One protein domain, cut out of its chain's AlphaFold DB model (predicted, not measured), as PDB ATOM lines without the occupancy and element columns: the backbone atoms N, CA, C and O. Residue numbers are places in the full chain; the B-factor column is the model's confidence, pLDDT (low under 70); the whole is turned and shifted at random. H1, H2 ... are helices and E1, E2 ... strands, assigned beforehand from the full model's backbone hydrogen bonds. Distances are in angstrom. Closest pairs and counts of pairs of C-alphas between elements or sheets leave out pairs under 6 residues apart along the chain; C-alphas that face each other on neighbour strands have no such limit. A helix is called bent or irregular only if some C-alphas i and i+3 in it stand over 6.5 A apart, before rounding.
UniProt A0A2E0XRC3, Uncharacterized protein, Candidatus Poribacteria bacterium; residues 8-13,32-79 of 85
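This is residues 8 to 13 and 32 to 79 of the 85 residues of an uncharacterized protein of Candidatus Poribacteria bacterium (UniProt A0A2E0XRC3). A small sheet of three antiparallel strands has one short helix, H1, packed slantwise over one of its faces, mostly over E2 and E3, while the opposite face bears no named element. After H1 a long stretch without a named element, residues 64 to 79, makes up the rest of the printed part; its C-alphas lie 8 to 15 A from the mean of all C-alphas, and its last, that of Lys 79, is 12.5 A from that of Phe 8, where E1 begins. The printed part has 54 residues with three named strands and one named helix, E1, E2, E3 and H1 along the chain; the sheet's order is E1, E2, E3, and the class is mixed, helices and strands. The whole is compact, with a radius of gyration of the C-alphas of 10.6 A and spans of 30 by 21 by 16 A.

E1, residues 8 to 13, is an edge strand and the antiparallel neighbour of E2, residues 32 to 38, at 158 degrees between their directions. N 8 and O 37 are 2.8 A apart and N 35 and O 10 are 3.0 A apart, both within hydrogen-bond range. E2, the inner strand, forms a hairpin with E3, residues 43 to 50, antiparallel at 170 degrees. Here N 34 and O 47, and N 47 and O 34, are each 2.9 A apart, within hydrogen-bond range. H1, residues 56 to 63, is on the sheet at a height over the sheet of 8.1 A. It lies over E3, with 4 of its C-alphas, and only just over E2, with 3. It runs slantwise to the strands, at 40 degrees to E3 on the local plane. The closest C-alphas of E3 and H1 are those of Cys 47 and Thr 62, 5.0 A apart; those of E2 and H1 are Met 34 and Thr 62, 6.3 A apart. In H1, 2 of 4 O i to N i+4 pairs and 3 of 5 O i to N i+3 pairs are within hydrogen-bond range.

E1 begins at C-alpha 8, (134.880, 166.758, 110.799), and measures 16.8 A from first to last C-alpha. E2, Lys 32 to Asn 38, measures 20.0 A. E3 runs 20.5 A, from Pro 43 to C-alpha 50 at (144.764, 167.636, 129.930). H1 spans 11.7 A from Val 56 to C-alpha 63 at (145.621, 168.325, 112.365). It is neither bent nor irregular, but only just: C-alphas 57 and 60 are 6.1 A apart.

The two C-alphas farthest apart, those of Ser 52 and Lys 69, are 30.9 A apart. Residues 14 to 31 are not printed; C-alphas 13 and 32 are 4.6 A apart across this cut, which separates E1 and E2. The links E2 to E3 and E3 to H1 are tight. Mean pLDDT of the printed part is 81.3, and residues 52 to 57 and 68 to 72 are under 70.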
ATOM      1  N   PHE A   8     135.445 166.149 109.605       88.25
ATOM      2  CA  PHE A   8     134.880 166.758 110.799       88.25
ATOM      3  C   PHE A   8     135.903 166.695 111.921       88.25
ATOM      4  O   PHE A   8     136.436 165.616 112.184       88.25
ATOM      5  N   ILE A   9     136.150 167.813 112.606       88.50
ATOM      6  CA  ILE A   9     136.829 167.808 113.905       88.50
ATOM      7  C   ILE A   9     135.793 167.870 115.024       88.50
ATOM      8  O   ILE A   9     134.863 168.672 114.991       88.50
ATOM      9  N   VAL A  10     135.938 166.987 116.010       87.06
ATOM     10  CA  VAL A  10     135.035 166.911 117.159       87.06
ATOM     11  C   VAL A  10     135.843 166.854 118.446       87.06
ATOM     12  O   VAL A  10     136.705 165.988 118.618       87.06
ATOM     13  N   GLY A  11     135.517 167.760 119.367       86.12
ATOM     14  CA  GLY A  11     136.036 167.788 120.727       86.12
ATOM     15  C   GLY A  11     135.102 167.105 121.723       86.12
ATOM     16  O   GLY A  11     133.884 167.266 121.690       86.12
ATOM     17  N   SER A  12     135.671 166.349 122.659       84.94
ATOM     18  CA  SER A  12     134.952 165.786 123.803       84.94
ATOM     19  C   SER A  12     135.752 165.957 125.092       84.94
ATOM     20  O   SER A  12     136.982 165.860 125.101       84.94
ATOM     21  N   PHE A  13     135.051 166.186 126.203       82.69
ATOM     22  CA  PHE A  13     135.640 166.364 127.528       82.69
ATOM     23  C   PHE A  13     135.174 165.273 128.498       82.69
ATOM     24  O   PHE A  13     133.982 165.019 128.661       82.69
ATOM     25  N   LYS A  32     140.659 166.242 127.594       86.94
ATOM     26  CA  LYS A  32     140.045 166.578 126.311       86.94
ATOM     27  C   LYS A  32     140.566 165.625 125.244       86.94
ATOM     28  O   LYS A  32     141.757 165.299 125.228       86.94
ATOM     29  N   LEU A  33     139.665 165.162 124.391       88.44
ATOM     30  CA  LEU A  33     139.961 164.364 123.212       88.44
ATOM     31  C   LEU A  33     139.427 165.122 122.000       88.44
ATOM     32  O   LEU A  33     138.240 165.425 121.961       88.44
ATOM     33  N   MET A  34     140.301 165.411 121.045       90.44
ATOM     34  CA  MET A  34     139.937 165.927 119.729       90.44
ATOM     35  C   MET A  34     140.178 164.831 118.698       90.44
ATOM     36  O   MET A  34     141.207 164.153 118.752       90.44
ATOM     37  N   VAL A  35     139.244 164.650 117.771       91.50
ATOM     38  CA  VAL A  35     139.333 163.648 116.703       91.50
ATOM     39  C   VAL A  35     138.939 164.293 115.390       91.50
ATOM     40  O   VAL A  35     137.950 165.014 115.343       91.50
ATOM     41  N   VAL A  36     139.690 163.992 114.333       90.31
ATOM     42  CA  VAL A  36     139.278 164.261 112.954       90.31
ATOM     43  C   VAL A  36     138.780 162.960 112.344       90.31
ATOM     44  O   VAL A  36     139.483 161.947 112.392       90.31
ATOM     45  N   ALA A  37     137.582 162.979 111.773       89.19
ATOM     46  CA  ALA A  37     136.976 161.841 111.093       89.19
ATOM     47  C   ALA A  37     136.441 162.247 109.715       89.19
ATOM     48  O   ALA A  37     136.146 163.417 109.488       89.19
ATOM     49  N   ASN A  38     136.329 161.288 108.799       88.00
ATOM     50  CA  ASN A  38     135.661 161.503 107.513       88.00
ATOM     51  C   ASN A  38     134.126 161.395 107.638       88.00
ATOM     52  O   ASN A  38     133.585 161.116 108.711       88.00
ATOM     53  N   ASP A  39     133.435 161.571 106.516       84.56
ATOM     54  CA  ASP A  39     131.989 161.392 106.334       84.56
ATOM     55  C   ASP A  39     131.459 160.017 106.794       84.56
ATOM     56  O   ASP A  39     130.311 159.892 107.221       84.56
ATOM     57  N   GLN A  40     132.309 158.988 106.779       87.19
ATOM     58  CA  GLN A  40     131.992 157.636 107.253       87.19
ATOM     59  C   GLN A  40     132.249 157.426 108.754       87.19
ATOM     60  O   GLN A  40     132.175 156.294 109.238       87.19
ATOM     61  N   ALA A  41     132.566 158.490 109.500       84.44
ATOM     62  CA  ALA A  41     132.955 158.450 110.910       84.44
ATOM     63  C   ALA A  41     134.206 157.592 111.196       84.44
ATOM     64  O   ALA A  41     134.399 157.104 112.313       84.44
ATOM     65  N   ILE A  42     135.081 157.420 110.201       88.12
ATOM     66  CA  ILE A  42     136.369 156.741 110.356       88.12
ATOM     67  C   ILE A  42     137.387 157.756 110.897       88.12
ATOM     68  O   ILE A  42     137.617 158.781 110.249       88.12
ATOM     69  N   PRO A  43     138.031 157.499 112.054       88.12
ATOM     70  CA  PRO A  43     139.049 158.392 112.596       88.12
ATOM     71  C   PRO A  43     140.283 158.456 111.689       88.12
ATOM     72  O   PRO A  43     140.904 157.433 111.403       88.12
ATOM     73  N   LEU A  44     140.665 159.666 111.284       88.25
ATOM     74  CA  LEU A  44     141.868 159.945 110.488       88.25
ATOM     75  C   LEU A  44     143.054 160.378 111.362       88.25
ATOM     76  O   LEU A  44     144.211 160.214 110.974       88.25
ATOM     77  N   GLY A  45     142.763 160.923 112.543       89.25
ATOM     78  CA  GLY A  45     143.740 161.365 113.534       89.25
ATOM     79  C   GLY A  45     143.053 161.907 114.783       89.25
ATOM     80  O   GLY A  45     141.835 162.085 114.819       89.25
ATOM     81  N   GLY A  46     143.828 162.150 115.832       90.19
ATOM     82  CA  GLY A  46     143.310 162.654 117.094       90.19
ATOM     83  C   GLY A  46     144.408 163.097 118.052       90.19
ATOM     84  O   GLY A  46     145.526 162.580 118.020       90.19
ATOM     85  N   CYS A  47     144.075 164.020 118.952       89.19
ATOM     86  CA  CYS A  47     144.959 164.420 120.039       89.19
ATOM     87  C   CYS A  47     144.261 164.323 121.398       89.19
ATOM     88  O   CYS A  47     143.048 164.502 121.531       89.19
ATOM     89  N   ARG A  48     145.049 164.016 122.432       86.88
ATOM     90  CA  ARG A  48     144.579 163.918 123.812       86.88
ATOM     91  C   ARG A  48     145.395 164.846 124.693       86.88
ATOM     92  O   ARG A  48     146.606 164.670 124.813       86.88
ATOM     93  N   CYS A  49     144.724 165.754 125.390       82.62
ATOM     94  CA  CYS A  49     145.366 166.694 126.300       82.62
ATOM     95  C   CYS A  49     144.674 166.725 127.664       82.62
ATOM     96  O   CYS A  49     143.509 166.349 127.813       82.62
ATOM     97  N   SER A  50     145.401 167.202 128.680       78.25
ATOM     98  CA  SER A  50     144.764 167.636 129.930       78.25
ATOM     99  C   SER A  50     143.698 168.688 129.621       78.25
ATOM    100  O   SER A  50     143.778 169.336 128.587       78.25
ATOM    101  N   ALA A  51     142.715 168.884 130.487       72.31
ATOM    102  CA  ALA A  51     141.612 169.799 130.200       72.31
ATOM    103  C   ALA A  51     141.920 171.297 130.353       72.31
ATOM    104  O   ALA A  51     141.056 172.120 130.059       72.31
ATOM    105  N   SER A  52     143.129 171.648 130.791       66.69
ATOM    106  CA  SER A  52     143.559 173.033 130.999       66.69
ATOM    107  C   SER A  52     143.762 173.878 129.723       66.69
ATOM    108  O   SER A  52     143.479 175.070 129.792       66.69
ATOM    109  N   PRO A  53     144.259 173.351 128.583       69.50
ATOM    110  CA  PRO A  53     144.426 174.120 127.351       69.50
ATOM    111  C   PRO A  53     143.086 174.553 126.739       69.50
ATOM    112  O   PRO A  53     142.072 173.843 126.829       69.50
ATOM    113  N   ALA A  54     143.107 175.713 126.078       67.31
ATOM    114  CA  ALA A  54     142.007 176.179 125.242       67.31
ATOM    115  C   ALA A  54     141.828 175.241 124.035       67.31
ATOM    116  O   ALA A  54     142.808 174.754 123.473       67.31
ATOM    117  N   GLU A  55     140.578 174.974 123.653       61.28
ATOM    118  CA  GLU A  55     140.239 174.038 122.565       61.28
ATOM    119  C   GLU A  55     140.788 174.479 121.211       61.28
ATOM    120  O   GLU A  55     141.291 173.649 120.462       61.28
ATOM    121  N   VAL A  56     140.855 175.789 120.984       64.81
ATOM    122  CA  VAL A  56     141.454 176.397 119.793       64.81
ATOM    123  C   VAL A  56     142.909 175.969 119.554       64.81
ATOM    124  O   VAL A  56     143.334 175.767 118.423       64.81
ATOM    125  N   THR A  57     143.681 175.738 120.622       69.38
ATOM    126  CA  THR A  57     145.077 175.275 120.530       69.38
ATOM    127  C   THR A  57     145.169 173.774 120.234       69.38
ATOM    128  O   THR A  57     146.226 173.268 119.865       69.38
ATOM    129  N   LEU A  58     144.072 173.034 120.415       82.00
ATOM    130  CA  LEU A  58     144.011 171.597 120.161       82.00
ATOM    131  C   LEU A  58     143.691 171.284 118.699       82.00
ATOM    132  O   LEU A  58     144.062 170.207 118.241       82.00
ATOM    133  N   VAL A  59     143.068 172.199 117.951       83.38
ATOM    134  CA  VAL A  59     142.774 172.014 116.519       83.38
ATOM    135  C   VAL A  59     144.062 171.771 115.734       83.38
ATOM    136  O   VAL A  59     144.208 170.727 115.099       83.38
ATOM    137  N   GLU A  60     145.047 172.665 115.859       84.94
ATOM    138  CA  GLU A  60     146.350 172.537 115.191       84.94
ATOM    139  C   GLU A  60     147.073 171.241 115.581       84.94
ATOM    140  O   GLU A  60     147.569 170.510 114.721       84.94
ATOM    141  N   ALA A  61     147.075 170.904 116.874       84.94
ATOM    142  CA  ALA A  61     147.669 169.667 117.376       84.94
ATOM    143  C   ALA A  61     146.963 168.408 116.837       84.94
ATOM    144  O   ALA A  61     147.600 167.377 116.623       84.94
ATOM    145  N   THR A  62     145.654 168.487 116.595       86.31
ATOM    146  CA  THR A  62     144.865 167.395 116.011       86.31
ATOM    147  C   THR A  62     145.165 167.245 114.527       86.31
ATOM    148  O   THR A  62     145.392 166.126 114.068       86.31
ATOM    149  N   LEU A  63     145.255 168.348 113.783       86.25
ATOM    150  CA  LEU A  63     145.621 168.325 112.365       86.25
ATOM    151  C   LEU A  63     147.047 167.807 112.148       86.25
ATOM    152  O   LEU A  63     147.277 167.023 111.232       86.25
ATOM    153  N   ALA A  64     147.986 168.143 113.034       86.94
ATOM    154  CA  ALA A  64     149.348 167.613 112.992       86.94
ATOM    155  C   ALA A  64     149.428 166.089 113.228       86.94
ATOM    156  O   ALA A  64     150.432 165.468 112.881       86.94
ATOM    157  N   SER A  65     148.389 165.479 113.811       85.88
ATOM    158  CA  SER A  65     148.311 164.024 114.002       85.88
ATOM    159  C   SER A  65     147.839 163.264 112.755       85.88
ATOM    160  O   SER A  65     147.913 162.033 112.729       85.88
ATOM    161  N   LEU A  66     147.343 163.972 111.733       85.00
ATOM    162  CA  LEU A  66     146.855 163.363 110.502       85.00
ATOM    163  C   LEU A  66     147.998 162.732 109.708       85.00
ATOM    164  O   LEU A  66     149.112 163.252 109.634       85.00
ATOM    165  N   GLN A  67     147.707 161.609 109.054       78.56
ATOM    166  CA  GLN A  67     148.651 161.036 108.104       78.56
ATOM    167  C   GLN A  67     148.803 161.967 106.886       78.56
ATOM    168  O   GLN A  67     147.803 162.512 106.424       78.56
ATOM    169  N   PRO A  68     149.998 162.078 106.274       67.62
ATOM    170  CA  PRO A  68     150.242 162.956 105.118       67.62
ATOM    171  C   PRO A  68     149.330 162.708 103.905       67.62
ATOM    172  O   PRO A  68     149.267 163.530 102.998       67.62
ATOM    173  N   LYS A  69     148.662 161.548 103.863       63.44
ATOM    174  CA  LYS A  69     147.755 161.131 102.790       63.44
ATOM    175  C   LYS A  69     146.272 161.348 103.121       63.44
ATOM    176  O   LYS A  69     145.429 161.043 102.285       63.44
ATOM    177  N   ALA A  70     145.953 161.871 104.305       63.06
ATOM    178  CA  ALA A  70     144.609 162.313 104.660       63.06
ATOM    179  C   ALA A  70     144.303 163.622 103.910       63.06
ATOM    180  O   ALA A  70     144.407 164.718 104.451       63.06
ATOM    181  N   SER A  71     144.013 163.505 102.617       62.44
ATOM    182  CA  SER A  71     143.638 164.618 101.750       62.44
ATOM    183  C   SER A  71     142.125 164.702 101.703       62.44
ATOM    184  O   SER A  71     141.523 164.225 100.749       62.44
ATOM    185  N   ILE A  72     141.515 165.275 102.734       60.88
ATOM    186  CA  ILE A  72     140.072 165.478 102.735       60.88
ATOM    187  C   ILE A  72     139.779 166.877 103.278       60.88
ATOM    188  O   ILE A  72     139.721 167.102 104.486       60.88
ATOM    189  N   GLN A  73     139.677 167.831 102.352       70.00
ATOM    190  CA  GLN A  73     139.214 169.193 102.596       70.00
ATOM    191  C   GLN A  73     137.939 169.404 101.773       70.00
ATOM    192  O   GLN A  73     137.936 169.061 100.590       70.00
ATOM    193  N   PRO A  74     136.885 169.986 102.364       80.00
ATOM    194  CA  PRO A  74     136.938 170.906 103.506       80.00
ATOM    195  C   PRO A  74     136.868 170.245 104.900       80.00
ATOM    196  O   PRO A  74     136.239 169.205 105.079       80.00
ATOM    197  N   LEU A  75     137.517 170.888 105.883       85.25
ATOM    198  CA  LEU A  75     137.395 170.580 107.313       85.25
ATOM    199  C   LEU A  75     136.219 171.365 107.903       85.25
ATOM    200  O   LEU A  75     136.189 172.593 107.824       85.25
ATOM    201  N   ILE A  76     135.296 170.657 108.535       88.38
ATOM    202  CA  ILE A  76     134.146 171.196 109.251       88.38
ATOM    203  C   ILE A  76     134.447 171.159 110.754       88.38
ATOM    204  O   ILE A  76     134.806 170.112 111.299       88.38
ATOM    205  N   ALA A  77     134.308 172.304 111.418       86.62
ATOM    206  CA  ALA A  77     134.610 172.495 112.837       86.62
ATOM    207  C   ALA A  77     133.504 173.309 113.524       86.62
ATOM    208  O   ALA A  77     132.722 173.988 112.849       86.62
ATOM    209  N   ASP A  78     133.433 173.253 114.857       84.75
ATOM    210  CA  ASP A  78     132.535 174.131 115.606       84.75
ATOM    211  C   ASP A  78     133.020 175.585 115.495       84.75
ATOM    212  O   ASP A  78     134.200 175.869 115.297       84.75
ATOM    213  N   LYS A  79     132.114 176.544 115.683       82.44
ATOM    214  CA  LYS A  79     132.491 177.953 115.787       82.44
ATOM    215  C   LYS A  79     133.451 178.213 116.956       82.44
ATOM    216  O   LYS A  79     134.234 179.153 116.889       82.44
TER     217      LYS A  79